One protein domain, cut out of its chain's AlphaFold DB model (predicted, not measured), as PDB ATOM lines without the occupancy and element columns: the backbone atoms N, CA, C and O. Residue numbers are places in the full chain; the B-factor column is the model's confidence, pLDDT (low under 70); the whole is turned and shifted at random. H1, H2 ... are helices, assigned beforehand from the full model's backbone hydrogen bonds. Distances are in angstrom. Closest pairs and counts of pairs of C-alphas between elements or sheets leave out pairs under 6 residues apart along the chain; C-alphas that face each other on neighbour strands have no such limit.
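This is residues 16 to 66 of the 194 residues of an uncharacterized protein of Microbacterium aurum (UniProt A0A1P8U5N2). This model has little regular structure: helix H1 is followed after a tight turn by the short helix H2, and the long stretch of residues 40 to 66 then folds back from H2 towards H1 before running away to Gly 66. The printed part has 51 residues with two named helices, H1 then H2, no named strand, and the class all helix; under half of the residues are in named elements. It is flat, spanning 37 by 26 by 13 A, and only just compact, close to loose, with a radius of gyration of the C-alphas of 11.4 A.

Look first at H1, residues 17 to 30, where every O i to N i+4 pair is within hydrogen-bond range. A tight link of 3 residues leads to H2, residues 34 to 39, with 1 of 2 such pairs within range. H1 and H2 are apart.

Find C-alpha 17 at (-6.142, -45.129, -29.876); from there H1 runs 19.7 A to C-alpha 30. H2 ends at C-alpha 39, at (14.000, -50.043, -8.015).

The C-alphas of Asp 16 and Gly 66, the two farthest apart, are 37.8 A apart. The printed part has no cut. In the B-factor column, residues 48 to 66 are under 70.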
ATOM      1  N   ASP A  16      -9.051 -47.303 -32.558       91.25
ATOM      2  CA  ASP A  16      -9.242 -47.037 -31.134       91.25
ATOM      3  C   ASP A  16      -7.883 -46.772 -30.458       91.25
ATOM      4  O   ASP A  16      -7.229 -47.692 -29.947       91.25
ATOM      5  N   PRO A  17      -7.410 -45.510 -30.486       85.12
ATOM      6  CA  PRO A  17      -6.142 -45.129 -29.876       85.12
ATOM      7  C   PRO A  17      -6.087 -45.384 -28.370       85.12
ATOM      8  O   PRO A  17      -5.037 -45.765 -27.868       85.12
ATOM      9  N   ALA A  18      -7.202 -45.207 -27.656       77.19
ATOM     10  CA  ALA A  18      -7.232 -45.340 -26.202       77.19
ATOM     11  C   ALA A  18      -7.032 -46.799 -25.776       77.19
ATOM     12  O   ALA A  18      -6.214 -47.086 -24.899       77.19
ATOM     13  N   THR A  19      -7.730 -47.727 -26.432       81.81
ATOM     14  CA  THR A  19      -7.562 -49.163 -26.182       81.81
ATOM     15  C   THR A  19      -6.173 -49.645 -26.599       81.81
ATOM     16  O   THR A  19      -5.539 -50.396 -25.857       81.81
ATOM     17  N   ALA A  20      -5.659 -49.182 -27.744       87.06
ATOM     18  CA  ALA A  20      -4.316 -49.534 -28.204       87.06
ATOM     19  C   ALA A  20      -3.218 -49.025 -27.250       87.06
ATOM     20  O   ALA A  20      -2.298 -49.770 -26.914       87.06
ATOM     21  N   GLU A  21      -3.336 -47.785 -26.766       84.06
ATOM     22  CA  GLU A  21      -2.423 -47.203 -25.777       84.06
ATOM     23  C   GLU A  21      -2.464 -47.984 -24.459       84.06
ATOM     24  O   GLU A  21      -1.416 -48.371 -23.938       84.06
ATOM     25  N   ALA A  22      -3.660 -48.290 -23.947       82.06
ATOM     26  CA  ALA A  22      -3.819 -49.074 -22.727       82.06
ATOM     27  C   ALA A  22      -3.219 -50.485 -22.856       82.06
ATOM     28  O   ALA A  22      -2.547 -50.947 -21.933       82.06
ATOM     29  N   ALA A  23      -3.410 -51.150 -24.000       85.12
ATOM     30  CA  ALA A  23      -2.838 -52.466 -24.276       85.12
ATOM     31  C   ALA A  23      -1.305 -52.423 -24.365       85.12
ATOM     32  O   ALA A  23      -0.633 -53.274 -23.785       85.12
ATOM     33  N   MET A  24      -0.741 -51.410 -25.030       86.25
ATOM     34  CA  MET A  24       0.708 -51.215 -25.130       86.25
ATOM     35  C   MET A  24       1.342 -50.968 -23.755       86.25
ATOM     36  O   MET A  24       2.364 -51.570 -23.427       86.25
ATOM     37  N   ILE A  25       0.722 -50.116 -22.932       83.44
ATOM     38  CA  ILE A  25       1.182 -49.861 -21.564       83.44
ATOM     39  C   ILE A  25       1.064 -51.130 -20.718       83.44
ATOM     40  O   ILE A  25       2.013 -51.481 -20.022       83.44
ATOM     41  N   GLY A  26      -0.063 -51.842 -20.803       83.88
ATOM     42  CA  GLY A  26      -0.265 -53.106 -20.096       83.88
ATOM     43  C   GLY A  26       0.791 -54.147 -20.465       83.88
ATOM     44  O   GLY A  26       1.378 -54.761 -19.578       83.88
ATOM     45  N   HIS A  27       1.098 -54.287 -21.757       87.25
ATOM     46  CA  HIS A  27       2.149 -55.178 -22.239       87.25
ATOM     47  C   HIS A  27       3.531 -54.771 -21.717       87.25
ATOM     48  O   HIS A  27       4.295 -55.628 -21.284       87.25
ATOM     49  N   PHE A  28       3.861 -53.476 -21.722       86.19
ATOM     50  CA  PHE A  28       5.115 -52.984 -21.153       86.19
ATOM     51  C   PHE A  28       5.229 -53.341 -19.667       86.19
ATOM     52  O   PHE A  28       6.193 -53.989 -19.280       86.19
ATOM     53  N   VAL A  29       4.219 -52.990 -18.862       84.94
ATOM     54  CA  VAL A  29       4.195 -53.246 -17.412       84.94
ATOM     55  C   VAL A  29       4.304 -54.740 -17.101       84.94
ATOM     56  O   VAL A  29       5.055 -55.115 -16.209       84.94
ATOM     57  N   ALA A  30       3.615 -55.595 -17.862       86.81
ATOM     58  CA  ALA A  30       3.651 -57.047 -17.679       86.81
ATOM     59  C   ALA A  30       5.020 -57.687 -17.982       86.81
ATOM     60  O   ALA A  30       5.259 -58.819 -17.577       86.81
ATOM     61  N   ASN A  31       5.906 -56.985 -18.696       89.56
ATOM     62  CA  ASN A  31       7.246 -57.462 -19.049       89.56
ATOM     63  C   ASN A  31       8.360 -56.831 -18.192       89.56
ATOM     64  O   ASN A  31       9.541 -57.043 -18.468       89.56
ATOM     65  N   ILE A  32       8.017 -56.054 -17.161       86.06
ATOM     66  CA  ILE A  32       8.989 -55.540 -16.191       86.06
ATOM     67  C   ILE A  32       9.175 -56.596 -15.105       86.06
ATOM     68  O   ILE A  32       8.197 -57.052 -14.518       86.06
ATOM     69  N   SER A  33      10.421 -56.986 -14.831       89.50
ATOM     70  CA  SER A  33      10.708 -57.906 -13.730       89.50
ATOM     71  C   SER A  33      10.455 -57.247 -12.375       89.50
ATOM     72  O   SER A  33      10.634 -56.036 -12.220       89.50
ATOM     73  N   ASP A  34      10.114 -58.053 -11.371       84.81
ATOM     74  CA  ASP A  34       9.896 -57.573 -10.001       84.81
ATOM     75  C   ASP A  34      11.127 -56.841  -9.445       84.81
ATOM     76  O   ASP A  34      10.998 -55.792  -8.810       84.81
ATOM     77  N   ASP A  35      12.329 -57.329  -9.769       84.69
ATOM     78  CA  ASP A  35      13.593 -56.687  -9.400       84.69
ATOM     79  C   ASP A  35      13.679 -55.262  -9.960       84.69
ATOM     80  O   ASP A  35      13.946 -54.318  -9.217       84.69
ATOM     81  N   VAL A  36      13.387 -55.069 -11.251       82.88
ATOM     82  CA  VAL A  36      13.398 -53.736 -11.871       82.88
ATOM     83  C   VAL A  36      12.289 -52.869 -11.283       82.88
ATOM     84  O   VAL A  36      12.561 -51.729 -10.903       82.88
ATOM     85  N   ALA A  37      11.073 -53.399 -11.134       83.38
ATOM     86  CA  ALA A  37       9.940 -52.669 -10.568       83.38
ATOM     87  C   ALA A  37      10.233 -52.152  -9.150       83.38
ATOM     88  O   ALA A  37       9.907 -51.006  -8.837       83.38
ATOM     89  N   SER A  38      10.913 -52.949  -8.318       82.25
ATOM     90  CA  SER A  38      11.287 -52.575  -6.947       82.25
ATOM     91  C   SER A  38      12.257 -51.388  -6.871       82.25
ATOM     92  O   SER A  38      12.257 -50.650  -5.887       82.25
ATOM     93  N   THR A  39      13.048 -51.164  -7.927       80.69
ATOM     94  CA  THR A  39      14.000 -50.043  -8.015       80.69
ATOM     95  C   THR A  39      13.386 -48.763  -8.583       80.69
ATOM     96  O   THR A  39      14.016 -47.703  -8.554       80.69
ATOM     97  N   MET A  40      12.157 -48.829  -9.105       81.19
ATOM     98  CA  MET A  40      11.476 -47.673  -9.682       81.19
ATOM     99  C   MET A  40      10.893 -46.763  -8.600       81.19
ATOM    100  O   MET A  40      10.480 -47.196  -7.532       81.19
ATOM    101  N   ILE A  41      10.791 -45.470  -8.914       78.94
ATOM    102  CA  ILE A  41      10.215 -44.463  -8.005       78.94
ATOM    103  C   ILE A  41       8.727 -44.727  -7.711       78.94
ATOM    104  O   ILE A  41       8.235 -44.373  -6.641       78.94
ATOM    105  N   ASP A  42       8.006 -45.342  -8.650       77.06
ATOM    106  CA  ASP A  42       6.626 -45.795  -8.456       77.06
ATOM    107  C   ASP A  42       6.517 -47.281  -8.831       77.06
ATOM    108  O   ASP A  42       6.144 -47.597  -9.966       77.06
ATOM    109  N   PRO A  43       6.839 -48.203  -7.903       77.69
ATOM    110  CA  PRO A  43       6.800 -49.644  -8.167       77.69
ATOM    111  C   PRO A  43       5.412 -50.138  -8.587       77.69
ATOM    112  O   PRO A  43       5.268 -51.129  -9.291       77.69
ATOM    113  N   THR A  44       4.366 -49.423  -8.169       72.94
ATOM    114  CA  THR A  44       2.967 -49.780  -8.438       72.94
ATOM    115  C   THR A  44       2.404 -49.158  -9.720       72.94
ATOM    116  O   THR A  44       1.256 -49.427 -10.073       72.94
ATOM    117  N   ALA A  45       3.177 -48.309 -10.403       73.12
ATOM    118  CA  ALA A  45       2.837 -47.741 -11.705       73.12
ATOM    119  C   ALA A  45       4.116 -47.524 -12.540       73.12
ATOM    120  O   ALA A  45       4.521 -46.374 -12.771       73.12
ATOM    121  N   PRO A  46       4.760 -48.614 -13.002       73.38
ATOM    122  CA  PRO A  46       6.061 -48.563 -13.655       73.38
ATOM    123  C   PRO A  46       5.925 -48.088 -15.110       73.38
ATOM    124  O   PRO A  46       6.030 -48.845 -16.070       73.38
ATOM    125  N   LEU A  47       5.621 -46.800 -15.277       77.44
ATOM    126  CA  LEU A  47       5.300 -46.206 -16.572       77.44
ATOM    127  C   LEU A  47       6.536 -45.626 -17.262       77.44
ATOM    128  O   LEU A  47       7.275 -44.857 -16.631       77.44
ATOM    129  N   PRO A  48       6.701 -45.859 -18.578       67.19
ATOM    130  CA  PRO A  48       7.890 -45.438 -19.316       67.19
ATOM    131  C   PRO A  48       7.983 -43.911 -19.454       67.19
ATOM    132  O   PRO A  48       9.069 -43.343 -19.406       67.19
ATOM    133  N   PHE A  49       6.848 -43.207 -19.521       69.00
ATOM    134  CA  PHE A  49       6.804 -41.750 -19.697       69.00
ATOM    135  C   PHE A  49       6.036 -41.064 -18.571       69.00
ATOM    136  O   PHE A  49       5.157 -41.658 -17.950       69.00
ATOM    137  N   ALA A  50       6.409 -39.829 -18.229       60.16
ATOM    138  CA  ALA A  50       5.798 -39.085 -17.116       60.16
ATOM    139  C   ALA A  50       4.395 -38.548 -17.412       60.16
ATOM    140  O   ALA A  50       3.656 -38.234 -16.483       60.16
ATOM    141  N   ASN A  51       4.026 -38.491 -18.689       59.88
ATOM    142  CA  ASN A  51       2.740 -37.967 -19.135       59.88
ATOM    143  C   ASN A  51       1.645 -39.039 -19.219       59.88
ATOM    144  O   ASN A  51       0.497 -38.696 -19.481       59.88
ATOM    145  N   LEU A  52       1.985 -40.313 -18.996       63.78
ATOM    146  CA  LEU A  52       1.022 -41.409 -19.044       63.78
ATOM    147  C   LEU A  52       0.289 -41.549 -17.711       63.78
ATOM    148  O   LEU A  52       0.882 -41.412 -16.639       63.78
ATOM    149  N   THR A  53      -1.004 -41.859 -17.788       62.09
ATOM    150  CA  THR A  53      -1.833 -42.204 -16.629       62.09
ATOM    151  C   THR A  53      -2.301 -43.644 -16.761       62.09
ATOM    152  O   THR A  53      -3.088 -43.948 -17.656       62.09
ATOM    153  N   PHE A  54      -1.822 -44.525 -15.884       58.03
ATOM    154  CA  PHE A  54      -2.175 -45.943 -15.895       58.03
ATOM    155  C   PHE A  54      -2.070 -46.547 -14.479       58.03
ATOM    156  O   PHE A  54      -1.045 -46.344 -13.822       58.03
ATOM    157  N   PRO A  55      -3.092 -47.279 -13.997       56.62
ATOM    158  CA  PRO A  55      -4.442 -47.342 -14.563       56.62
ATOM    159  C   PRO A  55      -5.085 -45.942 -14.628       56.62
ATOM    160  O   PRO A  55      -4.617 -44.997 -13.983       56.62
ATOM    161  N   ALA A  56      -6.106 -45.786 -15.477       58.16
ATOM    162  CA  ALA A  56      -6.696 -44.488 -15.808       58.16
ATOM    163  C   ALA A  56      -6.978 -43.636 -14.555       58.16
ATOM    164  O   ALA A  56      -7.555 -44.104 -13.575       58.16
ATOM    165  N   GLY A  57      -6.551 -42.372 -14.583       58.31
ATOM    166  CA  GLY A  57      -6.749 -41.427 -13.479       58.31
ATOM    167  C   GLY A  57      -5.648 -41.411 -12.413       58.31
ATOM    168  O   GLY A  57      -5.625 -40.487 -11.599       58.31
ATOM    169  N   ARG A  58      -4.686 -42.344 -12.436       62.28
ATOM    170  CA  ARG A  58      -3.525 -42.306 -11.536       62.28
ATOM    171  C   ARG A  58      -2.351 -41.556 -12.172       62.28
ATOM    172  O   ARG A  58      -1.926 -41.869 -13.281       62.28
ATOM    173  N   ARG A  59      -1.805 -40.563 -11.460       62.12
ATOM    174  CA  ARG A  59      -0.530 -39.907 -11.808       62.12
ATOM    175  C   ARG A  59       0.626 -40.674 -11.171       62.12
ATOM    176  O   ARG A  59       0.541 -40.992  -9.988       62.12
ATOM    177  N   LYS A  60       1.699 -40.919 -11.925       67.81
ATOM    178  CA  LYS A  60       2.893 -41.597 -11.407       67.81
ATOM    179  C   LYS A  60       3.739 -40.693 -10.510       67.81
ATOM    180  O   LYS A  60       3.895 -39.496 -10.793       67.81
ATOM    181  N   ALA A  61       4.345 -41.265  -9.474       64.75
ATOM    182  CA  ALA A  61       5.426 -40.600  -8.757       64.75
ATOM    183  C   ALA A  61       6.669 -40.562  -9.664       64.75
ATOM    184  O   ALA A  61       7.196 -41.587 -10.080       64.75
ATOM    185  N   HIS A  62       7.110 -39.363 -10.045       62.94
ATOM    186  CA  HIS A  62       8.188 -39.173 -11.025       62.94
ATOM    187  C   HIS A  62       9.521 -38.764 -10.381       62.94
ATOM    188  O   HIS A  62      10.483 -38.517 -11.096       62.94
ATOM    189  N   GLY A  63       9.580 -38.656  -9.047       59.06
ATOM    190  CA  GLY A  63      10.810 -38.434  -8.268       59.06
ATOM    191  C   GLY A  63      11.499 -37.083  -8.465       59.06
ATOM    192  O   GLY A  63      12.446 -36.782  -7.749       59.06
ATOM    193  N   LEU A  64      11.011 -36.229  -9.371       61.62
ATOM    194  CA  LEU A  64      11.521 -34.870  -9.569       61.62
ATOM    195  C   LEU A  64      10.955 -33.921  -8.499       61.62
ATOM    196  O   LEU A  64      10.214 -32.981  -8.791       61.62
ATOM    197  N   HIS A  65      11.309 -34.162  -7.240       51.41
ATOM    198  CA  HIS A  65      11.145 -33.180  -6.173       51.41
ATOM    199  C   HIS A  65      12.385 -32.272  -6.147       51.41
ATOM    200  O   HIS A  65      13.509 -32.752  -6.198       51.41
ATOM    201  N   GLY A  66      12.195 -30.949  -6.121       51.72
ATOM    202  CA  GLY A  66      13.299 -29.985  -5.965       51.72
ATOM    203  C   GLY A  66      14.036 -29.544  -7.240       51.72
ATOM    204  O   GLY A  66      14.822 -28.612  -7.171       51.72
TER     205      GLY A  66